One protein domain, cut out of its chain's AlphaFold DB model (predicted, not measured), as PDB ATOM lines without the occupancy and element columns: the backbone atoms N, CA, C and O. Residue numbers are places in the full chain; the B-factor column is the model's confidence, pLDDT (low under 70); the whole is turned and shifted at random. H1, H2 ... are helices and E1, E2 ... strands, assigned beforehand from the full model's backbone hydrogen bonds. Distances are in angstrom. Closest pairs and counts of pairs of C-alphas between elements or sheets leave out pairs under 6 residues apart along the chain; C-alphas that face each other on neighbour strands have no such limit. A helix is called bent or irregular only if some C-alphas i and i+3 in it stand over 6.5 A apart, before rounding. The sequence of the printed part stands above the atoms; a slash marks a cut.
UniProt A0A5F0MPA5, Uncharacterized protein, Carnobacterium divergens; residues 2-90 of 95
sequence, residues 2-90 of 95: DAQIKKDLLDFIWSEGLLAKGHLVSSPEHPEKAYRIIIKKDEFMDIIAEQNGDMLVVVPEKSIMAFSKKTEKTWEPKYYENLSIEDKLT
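This is residues 2 to 90 of the 95 residues of an uncharacterized protein of Carnobacterium divergens (UniProt A0A5F0MPA5). One six-stranded antiparallel sheet, strongly twisted and curled like a half-open hand, wraps round the helix H1, which packs in its hollow; the sheet does not close into a barrel, its edge strands E1 and E6 being apart. A short tail leads from E6 away from the sheet to the small helix H3, on the far side of the sheet from H1. The printed part has 89 residues, with three named helices and six named strands in the order H1 H2 E1 E2 E3 E4 E5 E6 H3, and the class is mixed, helices and strands. The whole is compact, with a radius of gyration of the C-alphas of 12.7 A and spans of 34 by 30 by 23 A.

The sheet is a meander, each strand the antiparallel neighbour of the one before: E1 (residues 23 to 26), E2 (34 to 40), E3 (43 to 49), E4 (55 to 59), E5 (63 to 71) and E6 (74 to 78). Each two successive strands form a hairpin. In E1 and E2, N 25 and O 36 are 2.8 A apart, within hydrogen-bond range; in E2 and E3, N 37 and O 45, 2.8 A. In E3 and E4 it is N 48 and O 56, 2.8 A; in E4 and E5, N 57 and O 65, 2.8 A; in E5 and E6, N 76 and O 68, 2.9 A. From edge to edge the strands' lines turn by 107 degrees and the way across turns by 88 degrees. The sheet curls round H1 (residues 3 to 15), whose closest C-alphas to E3 are those of Leu 9 and Ala 49, 6.6 A, and to E6 those of Ser 15 and Thr 74, 7.2 A. The two layers are H1 and the sheet, the helix being on one face of it. H2 (residues 18 to 21) is on the sheet at a height of 7.8 A, only just over E2, on which 3 of its 4 C-alphas fall; it is irregular, C-alphas 18 and 21 being 7.1 A apart. H1 and H2 are close but not clearly touching, the closest C-alphas being those of Ile 13 and Leu 19, 6.9 A. H3 (residues 85 to 90) is not on the sheet. H1 and H3 have each O i to N i+4 pair within hydrogen-bond range; H2 is too short for one.

H1 begins at C-alpha 3 (127.075, 208.780, 307.880) and is 18.2 A long. E5 is 24.6 A long, E3 20.2 A and E2 18.4 A. H3 ends at C-alpha 90 (148.602, 227.102, 306.913).

The C-alphas of Lys 41 and Thr 71, the two farthest apart, are 34.3 A apart. The printed part has no cut, and no link is long. Mean pLDDT of the printed part is 81.9; residues 80 to 90 are under 70.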
ATOM      1  N   ASP A   2     130.795 210.617 305.370       85.62
ATOM      2  CA  ASP A   2     130.466 209.431 306.169       85.62
ATOM      3  C   ASP A   2     129.203 209.669 307.026       85.62
ATOM      4  O   ASP A   2     128.960 210.786 307.489       85.62
ATOM      5  N   ALA A   3     128.365 208.641 307.199       86.25
ATOM      6  CA  ALA A   3     127.075 208.780 307.880       86.25
ATOM      7  C   ALA A   3     127.222 209.085 309.380       86.25
ATOM      8  O   ALA A   3     126.408 209.833 309.927       86.25
ATOM      9  N   GLN A   4     128.261 208.549 310.023       85.94
ATOM     10  CA  GLN A   4     128.565 208.807 311.426       85.94
ATOM     11  C   GLN A   4     129.101 210.231 311.598       85.94
ATOM     12  O   GLN A   4     128.579 210.973 312.425       85.94
ATOM     13  N   ILE A   5     130.036 210.655 310.741       86.25
ATOM     14  CA  ILE A   5     130.557 212.035 310.738       86.25
ATOM     15  C   ILE A   5     129.424 213.047 310.549       86.25
ATOM     16  O   ILE A   5     129.317 214.025 311.288       86.25
ATOM     17  N   LYS A   6     128.534 212.793 309.583       88.69
ATOM     18  CA  LYS A   6     127.368 213.644 309.334       88.69
ATOM     19  C   LYS A   6     126.484 213.759 310.571       88.69
ATOM     20  O   LYS A   6     126.031 214.853 310.897       88.69
ATOM     21  N   LYS A   7     126.212 212.632 311.230       90.38
ATOM     22  CA  LYS A   7     125.395 212.593 312.441       90.38
ATOM     23  C   LYS A   7     126.054 213.391 313.564       90.38
ATOM     24  O   LYS A   7     125.395 214.246 314.139       90.38
ATOM     25  N   ASP A   8     127.334 213.158 313.835       89.56
ATOM     26  CA  ASP A   8     128.042 213.834 314.925       89.56
ATOM     27  C   ASP A   8     128.132 215.351 314.710       89.56
ATOM     28  O   ASP A   8     127.927 216.110 315.655       89.56
ATOM     29  N   LEU A   9     128.349 215.806 313.470       91.12
ATOM     30  CA  LEU A   9     128.313 217.231 313.132       91.12
ATOM     31  C   LEU A   9     126.945 217.854 313.429       91.12
ATOM     32  O   LEU A   9     126.866 218.919 314.039       91.12
ATOM     33  N   LEU A  10     125.863 217.206 312.989       91.56
ATOM     34  CA  LEU A  10     124.505 217.711 313.205       91.56
ATOM     35  C   LEU A  10     124.123 217.690 314.690       91.56
ATOM     36  O   LEU A  10     123.516 218.648 315.164       91.56
ATOM     37  N   ASP A  11     124.517 216.643 315.420       91.38
ATOM     38  CA  ASP A  11     124.313 216.537 316.865       91.38
ATOM     39  C   ASP A  11     125.038 217.671 317.608       91.38
ATOM     40  O   ASP A  11     124.439 218.298 318.479       91.38
ATOM     41  N   PHE A  12     126.287 217.983 317.235       91.56
ATOM     42  CA  PHE A  12     127.050 219.111 317.784       91.56
ATOM     43  C   PHE A  12     126.393 220.463 317.485       91.56
ATOM     44  O   PHE A  12     126.150 221.266 318.383       91.56
ATOM     45  N   ILE A  13     126.050 220.705 316.217       90.69
ATOM     46  CA  ILE A  13     125.396 221.948 315.783       90.69
ATOM     47  C   ILE A  13     124.101 222.192 316.560       90.69
ATOM     48  O   ILE A  13     123.798 223.329 316.936       90.69
ATOM     49  N   TRP A  14     123.334 221.124 316.779       90.25
ATOM     50  CA  TRP A  14     122.084 221.175 317.517       90.25
ATOM     51  C   TRP A  14     122.302 221.377 319.019       90.25
ATOM     52  O   TRP A  14     121.634 222.229 319.604       90.25
ATOM     53  N   SER A  15     123.223 220.634 319.645       88.81
ATOM     54  CA  SER A  15     123.479 220.730 321.089       88.81
ATOM     55  C   SER A  15     123.980 222.112 321.496       88.81
ATOM     56  O   SER A  15     123.531 222.647 322.506       88.81
ATOM     57  N   GLU A  16     124.843 222.714 320.675       86.56
ATOM     58  CA  GLU A  16     125.415 224.040 320.923       86.56
ATOM     59  C   GLU A  16     124.520 225.187 320.410       86.56
ATOM     60  O   GLU A  16     124.870 226.362 320.521       86.56
ATOM     61  N   GLY A  17     123.350 224.874 319.833       86.19
ATOM     62  CA  GLY A  17     122.376 225.871 319.379       86.19
ATOM     63  C   GLY A  17     122.905 226.815 318.292       86.19
ATOM     64  O   GLY A  17     122.439 227.951 318.171       86.19
ATOM     65  N   LEU A  18     123.872 226.368 317.483       84.75
ATOM     66  CA  LEU A  18     124.637 227.239 316.578       84.75
ATOM     67  C   LEU A  18     123.798 227.789 315.413       84.75
ATOM     68  O   LEU A  18     124.136 228.815 314.825       84.75
ATOM     69  N   LEU A  19     122.663 227.154 315.111       85.69
ATOM     70  CA  LEU A  19     121.730 227.594 314.066       85.69
ATOM     71  C   LEU A  19     120.786 228.716 314.496       85.69
ATOM     72  O   LEU A  19     120.030 229.211 313.667       85.69
ATOM     73  N   ALA A  20     120.835 229.173 315.751       81.88
ATOM     74  CA  ALA A  20     119.948 230.235 316.229       81.88
ATOM     75  C   ALA A  20     120.059 231.548 315.423       81.88
ATOM     76  O   ALA A  20     119.160 232.385 315.491       81.88
ATOM     77  N   LYS A  21     121.160 231.753 314.684       74.06
ATOM     78  CA  LYS A  21     121.449 232.994 313.945       74.06
ATOM     79  C   LYS A  21     121.907 232.781 312.500       74.06
ATOM     80  O   LYS A  21     122.456 233.712 311.919       74.06
ATOM     81  N   GLY A  22     121.737 231.594 311.921       85.31
ATOM     82  CA  GLY A  22     122.294 231.325 310.596       85.31
ATOM     83  C   GLY A  22     121.683 230.138 309.868       85.31
ATOM     84  O   GLY A  22     120.804 229.448 310.377       85.31
ATOM     85  N   HIS A  23     122.178 229.907 308.656       89.19
ATOM     86  CA  HIS A  23     121.751 228.820 307.784       89.19
ATOM     87  C   HIS A  23     122.875 227.807 307.592       89.19
ATOM     88  O   HIS A  23     124.009 228.179 307.289       89.19
ATOM     89  N   LEU A  24     122.541 226.527 307.749       92.25
ATOM     90  CA  LEU A  24     123.465 225.422 307.536       92.25
ATOM     91  C   LEU A  24     123.599 225.109 306.043       92.25
ATOM     92  O   LEU A  24     122.602 224.843 305.374       92.25
ATOM     93  N   VAL A  25     124.827 225.071 305.542       91.19
ATOM     94  CA  VAL A  25     125.172 224.595 304.198       91.19
ATOM     95  C   VAL A  25     126.390 223.679 304.281       91.19
ATOM     96  O   VAL A  25     127.153 223.744 305.240       91.19
ATOM     97  N   SER A  26     126.603 222.804 303.300       87.88
ATOM     98  CA  SER A  26     127.866 222.057 303.218       87.88
ATOM     99  C   SER A  26     129.031 223.024 303.026       87.88
ATOM    100  O   SER A  26     128.924 223.958 302.230       87.88
ATOM    101  N   SER A  27     130.131 222.816 303.753       86.94
ATOM    102  CA  SER A  27     131.316 223.652 303.561       86.94
ATOM    103  C   SER A  27     131.916 223.372 302.175       86.94
ATOM    104  O   SER A  27     132.092 222.201 301.836       86.94
ATOM    105  N   PRO A  28     132.206 224.395 301.351       82.00
ATOM    106  CA  PRO A  28     132.769 224.189 300.017       82.00
ATOM    107  C   PRO A  28     134.219 223.687 300.052       82.00
ATOM    108  O   PRO A  28     134.642 223.011 299.122       82.00
ATOM    109  N   GLU A  29     134.964 223.998 301.116       80.56
ATOM    110  CA  GLU A  29     136.384 223.642 301.259       80.56
ATOM    111  C   GLU A  29     136.571 222.193 301.726       80.56
ATOM    112  O   GLU A  29     137.483 221.504 301.275       80.56
ATOM    113  N   HIS A  30     135.671 221.711 302.590       81.19
ATOM    114  CA  HIS A  30     135.720 220.363 303.169       81.19
ATOM    115  C   HIS A  30     134.335 219.683 303.176       81.19
ATOM    116  O   HIS A  30     133.823 219.317 304.244       81.19
ATOM    117  N   PRO A  31     133.679 219.503 302.013       81.62
ATOM    118  CA  PRO A  31     132.297 219.016 301.923       81.62
ATOM    119  C   PRO A  31     132.095 217.601 302.481       81.62
ATOM    120  O   PRO A  31     130.969 217.182 302.742       81.62
ATOM    121  N   GLU A  32     133.164 216.830 302.653       84.31
ATOM    122  CA  GLU A  32     133.150 215.472 303.181       84.31
ATOM    123  C   GLU A  32     133.149 215.386 304.707       84.31
ATOM    124  O   GLU A  32     132.743 214.342 305.224       84.31
ATOM    125  N   LYS A  33     133.568 216.449 305.405       89.38
ATOM    126  CA  LYS A  33     133.759 216.458 306.864       89.38
ATOM    127  C   LYS A  33     133.354 217.759 307.557       89.38
ATOM    128  O   LYS A  33     133.589 217.898 308.753       89.38
ATOM    129  N   ALA A  34     132.766 218.710 306.835       90.81
ATOM    130  CA  ALA A  34     132.420 219.999 307.403       90.81
ATOM    131  C   ALA A  34     131.076 220.547 306.925       90.81
ATOM    132  O   ALA A  34     130.649 220.378 305.776       90.81
ATOM    133  N   TYR A  35     130.443 221.286 307.827       92.94
ATOM    134  CA  TYR A  35     129.335 222.172 307.518       92.94
ATOM    135  C   TYR A  35     129.741 223.621 307.747       92.94
ATOM    136  O   TYR A  35     130.479 223.927 308.676       92.94
ATOM    137  N   ARG A  36     129.193 224.520 306.938       92.94
ATOM    138  CA  ARG A  36     129.290 225.963 307.119       92.94
ATOM    139  C   ARG A  36     127.966 226.494 307.647       92.94
ATOM    140  O   ARG A  36     126.908 226.204 307.091       92.94
ATOM    141  N   ILE A  37     128.018 227.304 308.694       92.38
ATOM    142  CA  ILE A  37     126.882 228.103 309.149       92.38
ATOM    143  C   ILE A  37     127.094 229.528 308.651       92.38
ATOM    144  O   ILE A  37     128.022 230.215 309.074       92.38
ATOM    145  N   ILE A  38     126.224 229.971 307.746       90.50
ATOM    146  CA  ILE A  38     126.216 231.340 307.227       90.50
ATOM    147  C   ILE A  38     125.350 232.192 308.158       90.50
ATOM    148  O   ILE A  38     124.141 231.976 308.231       90.50
ATOM    149  N   ILE A  39     125.957 233.150 308.859       88.38
ATOM    150  CA  ILE A  39     125.251 234.083 309.756       88.38
ATOM    151  C   ILE A  39     124.700 235.263 308.947       88.38
ATOM    152  O   ILE A  39     123.528 235.615 309.055       88.38
ATOM    153  N   LYS A  40     125.546 235.875 308.113       85.69
ATOM    154  CA  LYS A  40     125.175 236.929 307.159       85.69
ATOM    155  C   LYS A  40     126.187 236.970 306.014       85.69
ATOM    156  O   LYS A  40     127.141 236.198 306.002       85.69
ATOM    157  N   LYS A  41     125.976 237.858 305.037       80.81
ATOM    158  CA  LYS A  41     126.905 238.033 303.911       80.81
ATOM    159  C   LYS A  41     128.329 238.256 304.444       80.81
ATOM    160  O   LYS A  41     128.525 239.139 305.275       80.81
ATOM    161  N   ASP A  42     129.255 237.415 303.996       80.50
ATOM    162  CA  ASP A  42     130.674 237.406 304.377       80.50
ATOM    163  C   ASP A  42     130.965 237.120 305.872       80.50
ATOM    164  O   ASP A  42     132.106 237.213 306.308       80.50
ATOM    165  N   GLU A  43     129.967 236.699 306.665       87.06
ATOM    166  CA  GLU A  43     130.157 236.215 308.040       87.06
ATOM    167  C   GLU A  43     129.642 234.779 308.164       87.06
ATOM    168  O   GLU A  43     128.435 234.510 308.152       87.06
ATOM    169  N   PHE A  44     130.581 233.851 308.313       89.50
ATOM    170  CA  PHE A  44     130.301 232.435 308.474       89.50
ATOM    171  C   PHE A  44     131.221 231.801 309.515       89.50
ATOM    172  O   PHE A  44     132.244 232.364 309.909       89.50
ATOM    173  N   MET A  45     130.835 230.607 309.945       90.38
ATOM    174  CA  MET A  45     131.698 229.699 310.685       90.38
ATOM    175  C   MET A  45     131.670 228.331 310.016       90.38
ATOM    176  O   MET A  45     130.608 227.878 309.588       90.38
ATOM    177  N   ASP A  46     132.822 227.685 309.928       91.06
ATOM    178  CA  ASP A  46     132.922 226.289 309.518       91.06
ATOM    179  C   ASP A  46     133.014 225.401 310.753       91.06
ATOM    180  O   ASP A  46     133.704 225.716 311.719       91.06
ATOM    181  N   ILE A  47     132.296 224.290 310.716       91.88
ATOM    182  CA  ILE A  47     132.297 223.256 311.739       91.88
ATOM    183  C   ILE A  47     132.845 222.011 311.078       91.88
ATOM    184  O   ILE A  47     132.206 221.446 310.188       91.88
ATOM    185  N   ILE A  48     134.043 221.625 311.490       92.06
ATOM    186  CA  ILE A  48     134.844 220.584 310.858       92.06
ATOM    187  C   ILE A  48     134.981 219.433 311.847       92.06
ATOM    188  O   ILE A  48     135.420 219.636 312.977       92.06
ATOM    189  N   ALA A  49     134.616 218.231 311.418       91.38
ATOM    190  CA  ALA A  49     134.881 217.015 312.168       91.38
ATOM    191  C   ALA A  49     136.300 216.530 311.868       91.38
ATOM    192  O   ALA A  49     136.654 216.278 310.712       91.38
ATOM    193  N   GLU A  50     137.100 216.368 312.912       88.00
ATOM    194  CA  GLU A  50     138.450 215.833 312.815       88.00
ATOM    195  C   GLU A  50     138.461 214.308 312.975       88.00
ATOM    196  O   GLU A  50     137.541 213.695 313.517       88.00
ATOM    197  N   GLN A  51     139.529 213.664 312.497       81.06
ATOM    198  CA  GLN A  51     139.641 212.196 312.511       81.06
ATOM    199  C   GLN A  51     139.673 211.602 313.924       81.06
ATOM    200  O   GLN A  51     139.342 210.436 314.120       81.06
ATOM    201  N   ASN A  52     140.073 212.402 314.910       81.50
ATOM    202  CA  ASN A  52     140.101 212.019 316.317       81.50
ATOM    203  C   ASN A  52     138.730 212.166 317.015       81.50
ATOM    204  O   ASN A  52     138.638 211.883 318.208       81.50
ATOM    205  N   GLY A  53     137.688 212.597 316.293       83.44
ATOM    206  CA  GLY A  53     136.346 212.832 316.826       83.44
ATOM    207  C   GLY A  53     136.144 214.206 317.474       83.44
ATOM    208  O   GLY A  53     135.051 214.471 317.978       83.44
ATOM    209  N   ASP A  54     137.157 215.080 317.463       88.81
ATOM    210  CA  ASP A  54     137.003 216.475 317.876       88.81
ATOM    211  C   ASP A  54     136.215 217.263 316.806       88.81
ATOM    212  O   ASP A  54     136.292 216.986 315.607       88.81
ATOM    213  N   MET A  55     135.480 218.283 317.247       90.75
ATOM    214  CA  MET A  55     134.806 219.264 316.398       90.75
ATOM    215  C   MET A  55     135.549 220.592 316.467       90.75
ATOM    216  O   MET A  55     135.733 221.156 317.547       90.75
ATOM    217  N   LEU A  56     135.952 221.116 315.317       90.56
ATOM    218  CA  LEU A  56     136.560 222.433 315.200       90.56
ATOM    219  C   LEU A  56     135.526 223.436 314.710       90.56
ATOM    220  O   LEU A  56     134.935 223.252 313.653       90.56
ATOM    221  N   VAL A  57     135.351 224.522 315.454       90.12
ATOM    222  CA  VAL A  57     134.596 225.701 315.033       90.12
ATOM    223  C   VAL A  57     135.595 226.749 314.568       90.12
ATOM    224  O   VAL A  57     136.312 227.348 315.372       90.12
ATOM    225  N   VAL A  58     135.648 226.965 313.261       88.62
ATOM    226  CA  VAL A  58     136.546 227.906 312.599       88.62
ATOM    227  C   VAL A  58     135.765 229.154 312.222       88.62
ATOM    228  O   VAL A  58     134.808 229.104 311.452       88.62
ATOM    229  N   VAL A  59     136.201 230.296 312.743       85.69
ATOM    230  CA  VAL A  59     135.739 231.615 312.313       85.69
ATOM    231  C   VAL A  59     136.932 232.308 311.649       85.69
ATOM    232  O   VAL A  59     137.832 232.724 312.387       85.69
ATOM    233  N   PRO A  60     136.964 232.435 310.304       77.81
ATOM    234  CA  PRO A  60     138.163 232.770 309.517       77.81
ATOM    235  C   PRO A  60     138.982 233.980 309.990       77.81
ATOM    236  O   PRO A  60     140.188 234.034 309.776       77.81
ATOM    237  N   GLU A  61     138.352 234.940 310.667       74.50
ATOM    238  CA  GLU A  61     139.005 236.172 311.128       74.50
ATOM    239  C   GLU A  61     139.077 236.322 312.652       74.50
ATOM    240  O   GLU A  61     139.702 237.259 313.147       74.50
ATOM    241  N   LYS A  62     138.421 235.440 313.412       73.38
ATOM    242  CA  LYS A  62     138.298 235.600 314.869       73.38
ATOM    243  C   LYS A  62     139.100 234.550 315.618       73.38
ATOM    244  O   LYS A  62     139.944 234.889 316.444       73.38
ATOM    245  N   SER A  63     138.810 233.278 315.373       77.38
ATOM    246  CA  SER A  63     139.297 232.203 316.234       77.38
ATOM    247  C   SER A  63     138.983 230.830 315.668       77.38
ATOM    248  O   SER A  63     137.985 230.648 314.974       77.38
ATOM    249  N   ILE A  64     139.783 229.857 316.087       83.31
ATOM    250  CA  ILE A  64     139.464 228.435 315.996       83.31
ATOM    251  C   ILE A  64     139.211 227.948 317.422       83.31
ATOM    252  O   ILE A  64     140.022 228.212 318.312       83.31
ATOM    253  N   MET A  65     138.088 227.274 317.640       85.69
ATOM    254  CA  MET A  65     137.744 226.626 318.905       85.69
ATOM    255  C   MET A  65     137.597 225.133 318.661       85.69
ATOM    256  O   MET A  65     137.026 224.738 317.650       85.69
ATOM    257  N   ALA A  66     138.090 224.312 319.578       88.94
ATOM    258  CA  ALA A  66     137.956 222.868 319.486       88.94
ATOM    259  C   ALA A  66     137.065 222.345 320.593       88.94
ATOM    260  O   ALA A  66     137.075 222.869 321.706       88.94
ATOM    261  N   PHE A  67     136.313 221.301 320.282       90.56
ATOM    262  CA  PHE A  67     135.388 220.663 321.193       90.56
ATOM    263  C   PHE A  67     135.567 219.157 321.111       90.56
ATOM    264  O   PHE A  67     135.511 218.583 320.027       90.56
ATOM    265  N   SER A  68     135.759 218.509 322.251       90.44
ATOM    266  CA  SER A  68     135.773 217.051 322.334       90.44
ATOM    267  C   SER A  68     134.432 216.541 322.841       90.44
ATOM    268  O   SER A  68     133.794 217.151 323.705       90.44
ATOM    269  N   LYS A  69     133.999 215.398 322.313       88.06
ATOM    270  CA  LYS A  69     132.778 214.733 322.762       88.06
ATOM    271  C   LYS A  69     133.000 214.142 324.155       88.06
ATOM    272  O   LYS A  69     133.771 213.199 324.309       88.06
ATOM    273  N   LYS A  70     132.322 214.685 325.169       85.69
ATOM    274  CA  LYS A  70     132.413 214.200 326.556       85.69
ATOM    275  C   LYS A  70     131.408 213.087 326.834       85.69
ATOM    276  O   LYS A  70     131.715 212.107 327.504       85.69
ATOM    277  N   THR A  71     130.191 213.249 326.325       81.94
ATOM    278  CA  THR A  71     129.128 212.234 326.366       81.94
ATOM    279  C   THR A  71     128.394 212.214 325.028       81.94
ATOM    280  O   THR A  71     128.661 213.045 324.165       81.94
ATOM    281  N   GLU A  72     127.426 211.312 324.836       76.88
ATOM    282  CA  GLU A  72     126.627 211.273 323.600       76.88
ATOM    283  C   GLU A  72     125.969 212.612 323.231       76.88
ATOM    284  O   GLU A  72     125.696 212.832 322.054       76.88
ATOM    285  N   LYS A  73     125.720 213.492 324.213       77.81
ATOM    286  CA  LYS A  73     124.978 214.750 324.028       77.81
ATOM    287  C   LYS A  73     125.715 216.001 324.491       77.81
ATOM    288  O   LYS A  73     125.150 217.086 324.394       77.81
ATOM    289  N   THR A  74     126.918 215.869 325.046       84.44
ATOM    290  CA  THR A  74     127.659 217.016 325.581       84.44
ATOM    291  C   THR A  74     129.062 217.080 325.022       84.44
ATOM    292  O   THR A  74     129.774 216.074 324.939       84.44
ATOM    293  N   TRP A  75     129.455 218.302 324.693       89.62
ATOM    294  CA  TRP A  75     130.758 218.643 324.160       89.62
ATOM    295  C   TRP A  75     131.458 219.559 325.150       89.62
ATOM    296  O   TRP A  75     130.816 220.352 325.839       89.62
ATOM    297  N   GLU A  76     132.770 219.417 325.269       89.69
ATOM    298  CA  GLU A  76     133.570 220.271 326.138       89.69
ATOM    299  C   GLU A  76     134.643 220.994 325.330       89.69
ATOM    300  O   GLU A  76     135.252 220.382 324.448       89.69
ATOM    301  N   PRO A  77     134.874 222.294 325.596       87.62
ATOM    302  CA  PRO A  77     135.911 223.035 324.908       87.62
ATOM    303  C   PRO A  77     137.270 222.431 325.250       87.62
ATOM    304  O   PRO A  77     137.630 222.261 326.418       87.62
ATOM    305  N   LYS A  78     138.032 222.132 324.208       83.38
ATOM    306  CA  LYS A  78     139.390 221.625 324.282       83.38
ATOM    307  C   LYS A  78     140.334 222.752 323.903       83.38
ATOM    308  O   LYS A  78     140.311 223.268 322.787       83.38
ATOM    309  N   TYR A  79     141.169 223.145 324.853       72.69
ATOM    310  CA  TYR A  79     142.226 224.112 324.607       72.69
ATOM    311  C   TYR A  79     143.447 223.344 324.116       72.69
ATOM    312  O   TYR A  79     143.996 222.516 324.840       72.69
ATOM    313  N   TYR A  80     143.870 223.590 322.880       64.25
ATOM    314  CA  TYR A  80     145.175 223.111 322.446       64.25
ATOM    315  C   TYR A  80     146.240 223.964 323.137       64.25
ATOM    316  O   TYR A  80     146.354 225.156 322.855       64.25
ATOM    317  N   GLU A  81     147.015 223.366 324.047       51.31
ATOM    318  CA  GLU A  81     148.127 224.045 324.737       51.31
ATOM    319  C   GLU A  81     149.212 224.535 323.764       51.31
ATOM    320  O   GLU A  81     149.962 225.446 324.093       51.31
ATOM    321  N   ASN A  82     149.254 223.994 322.543       46.72
ATOM    322  CA  ASN A  82     150.162 224.401 321.476       46.72
ATOM    323  C   ASN A  82     149.451 224.349 320.119       46.72
ATOM    324  O   ASN A  82     149.615 223.395 319.366       46.72
ATOM    325  N   LEU A  83     148.677 225.379 319.774       47.25
ATOM    326  CA  LEU A  83     148.570 225.741 318.360       47.25
ATOM    327  C   LEU A  83     149.766 226.637 318.069       47.25
ATOM    328  O   LEU A  83     149.755 227.825 318.413       47.25
ATOM    329  N   SER A  84     150.813 226.044 317.497       46.81
ATOM    330  CA  SER A  84     151.915 226.815 316.940       46.81
ATOM    331  C   SER A  84     151.335 227.854 315.972       46.81
ATOM    332  O   SER A  84     150.324 227.625 315.301       46.81
ATOM    333  N   ILE A  85     151.926 229.046 315.930       53.12
ATOM    334  CA  ILE A  85     151.492 230.114 315.015       53.12
ATOM    335  C   ILE A  85     151.529 229.627 313.551       53.12
ATOM    336  O   ILE A  85     150.765 230.127 312.728       53.12
ATOM    337  N   GLU A  86     152.346 228.614 313.250       48.78
ATOM    338  CA  GLU A  86     152.425 227.963 311.942       48.78
ATOM    339  C   GLU A  86     151.116 227.256 311.556       48.78
ATOM    340  O   GLU A  86     150.639 227.491 310.450       48.78
ATOM    341  N   ASP A  87     150.438 226.545 312.466       51.81
ATOM    342  CA  ASP A  87     149.143 225.891 312.179       51.81
ATOM    343  C   ASP A  87     148.004 226.897 311.932       51.81
ATOM    344  O   ASP A  87     147.060 226.636 311.183       51.81
ATOM    345  N   LYS A  88     148.103 228.097 312.523       49.81
ATOM    346  CA  LYS A  88     147.178 229.214 312.253       49.81
ATOM    347  C   LYS A  88     147.440 229.885 310.900       49.81
ATOM    348  O   LYS A  88     146.566 230.593 310.402       49.81
ATOM    349  N   LEU A  89     148.627 229.701 310.317       44.94
ATOM    350  CA  LEU A  89     149.031 230.309 309.048       44.94
ATOM    351  C   LEU A  89     148.837 229.370 307.854       44.94
ATOM    352  O   LEU A  89     148.538 229.867 306.773       44.94
ATOM    353  N   THR A  90     148.896 228.046 308.013       44.84
ATOM    354  CA  THR A  90     148.602 227.102 306.913       44.84
ATOM    355  C   THR A  90     147.144 227.165 306.454       44.84
ATOM    356  O   THR A  90     146.876 227.011 305.265       44.84
TER     357      THR A  90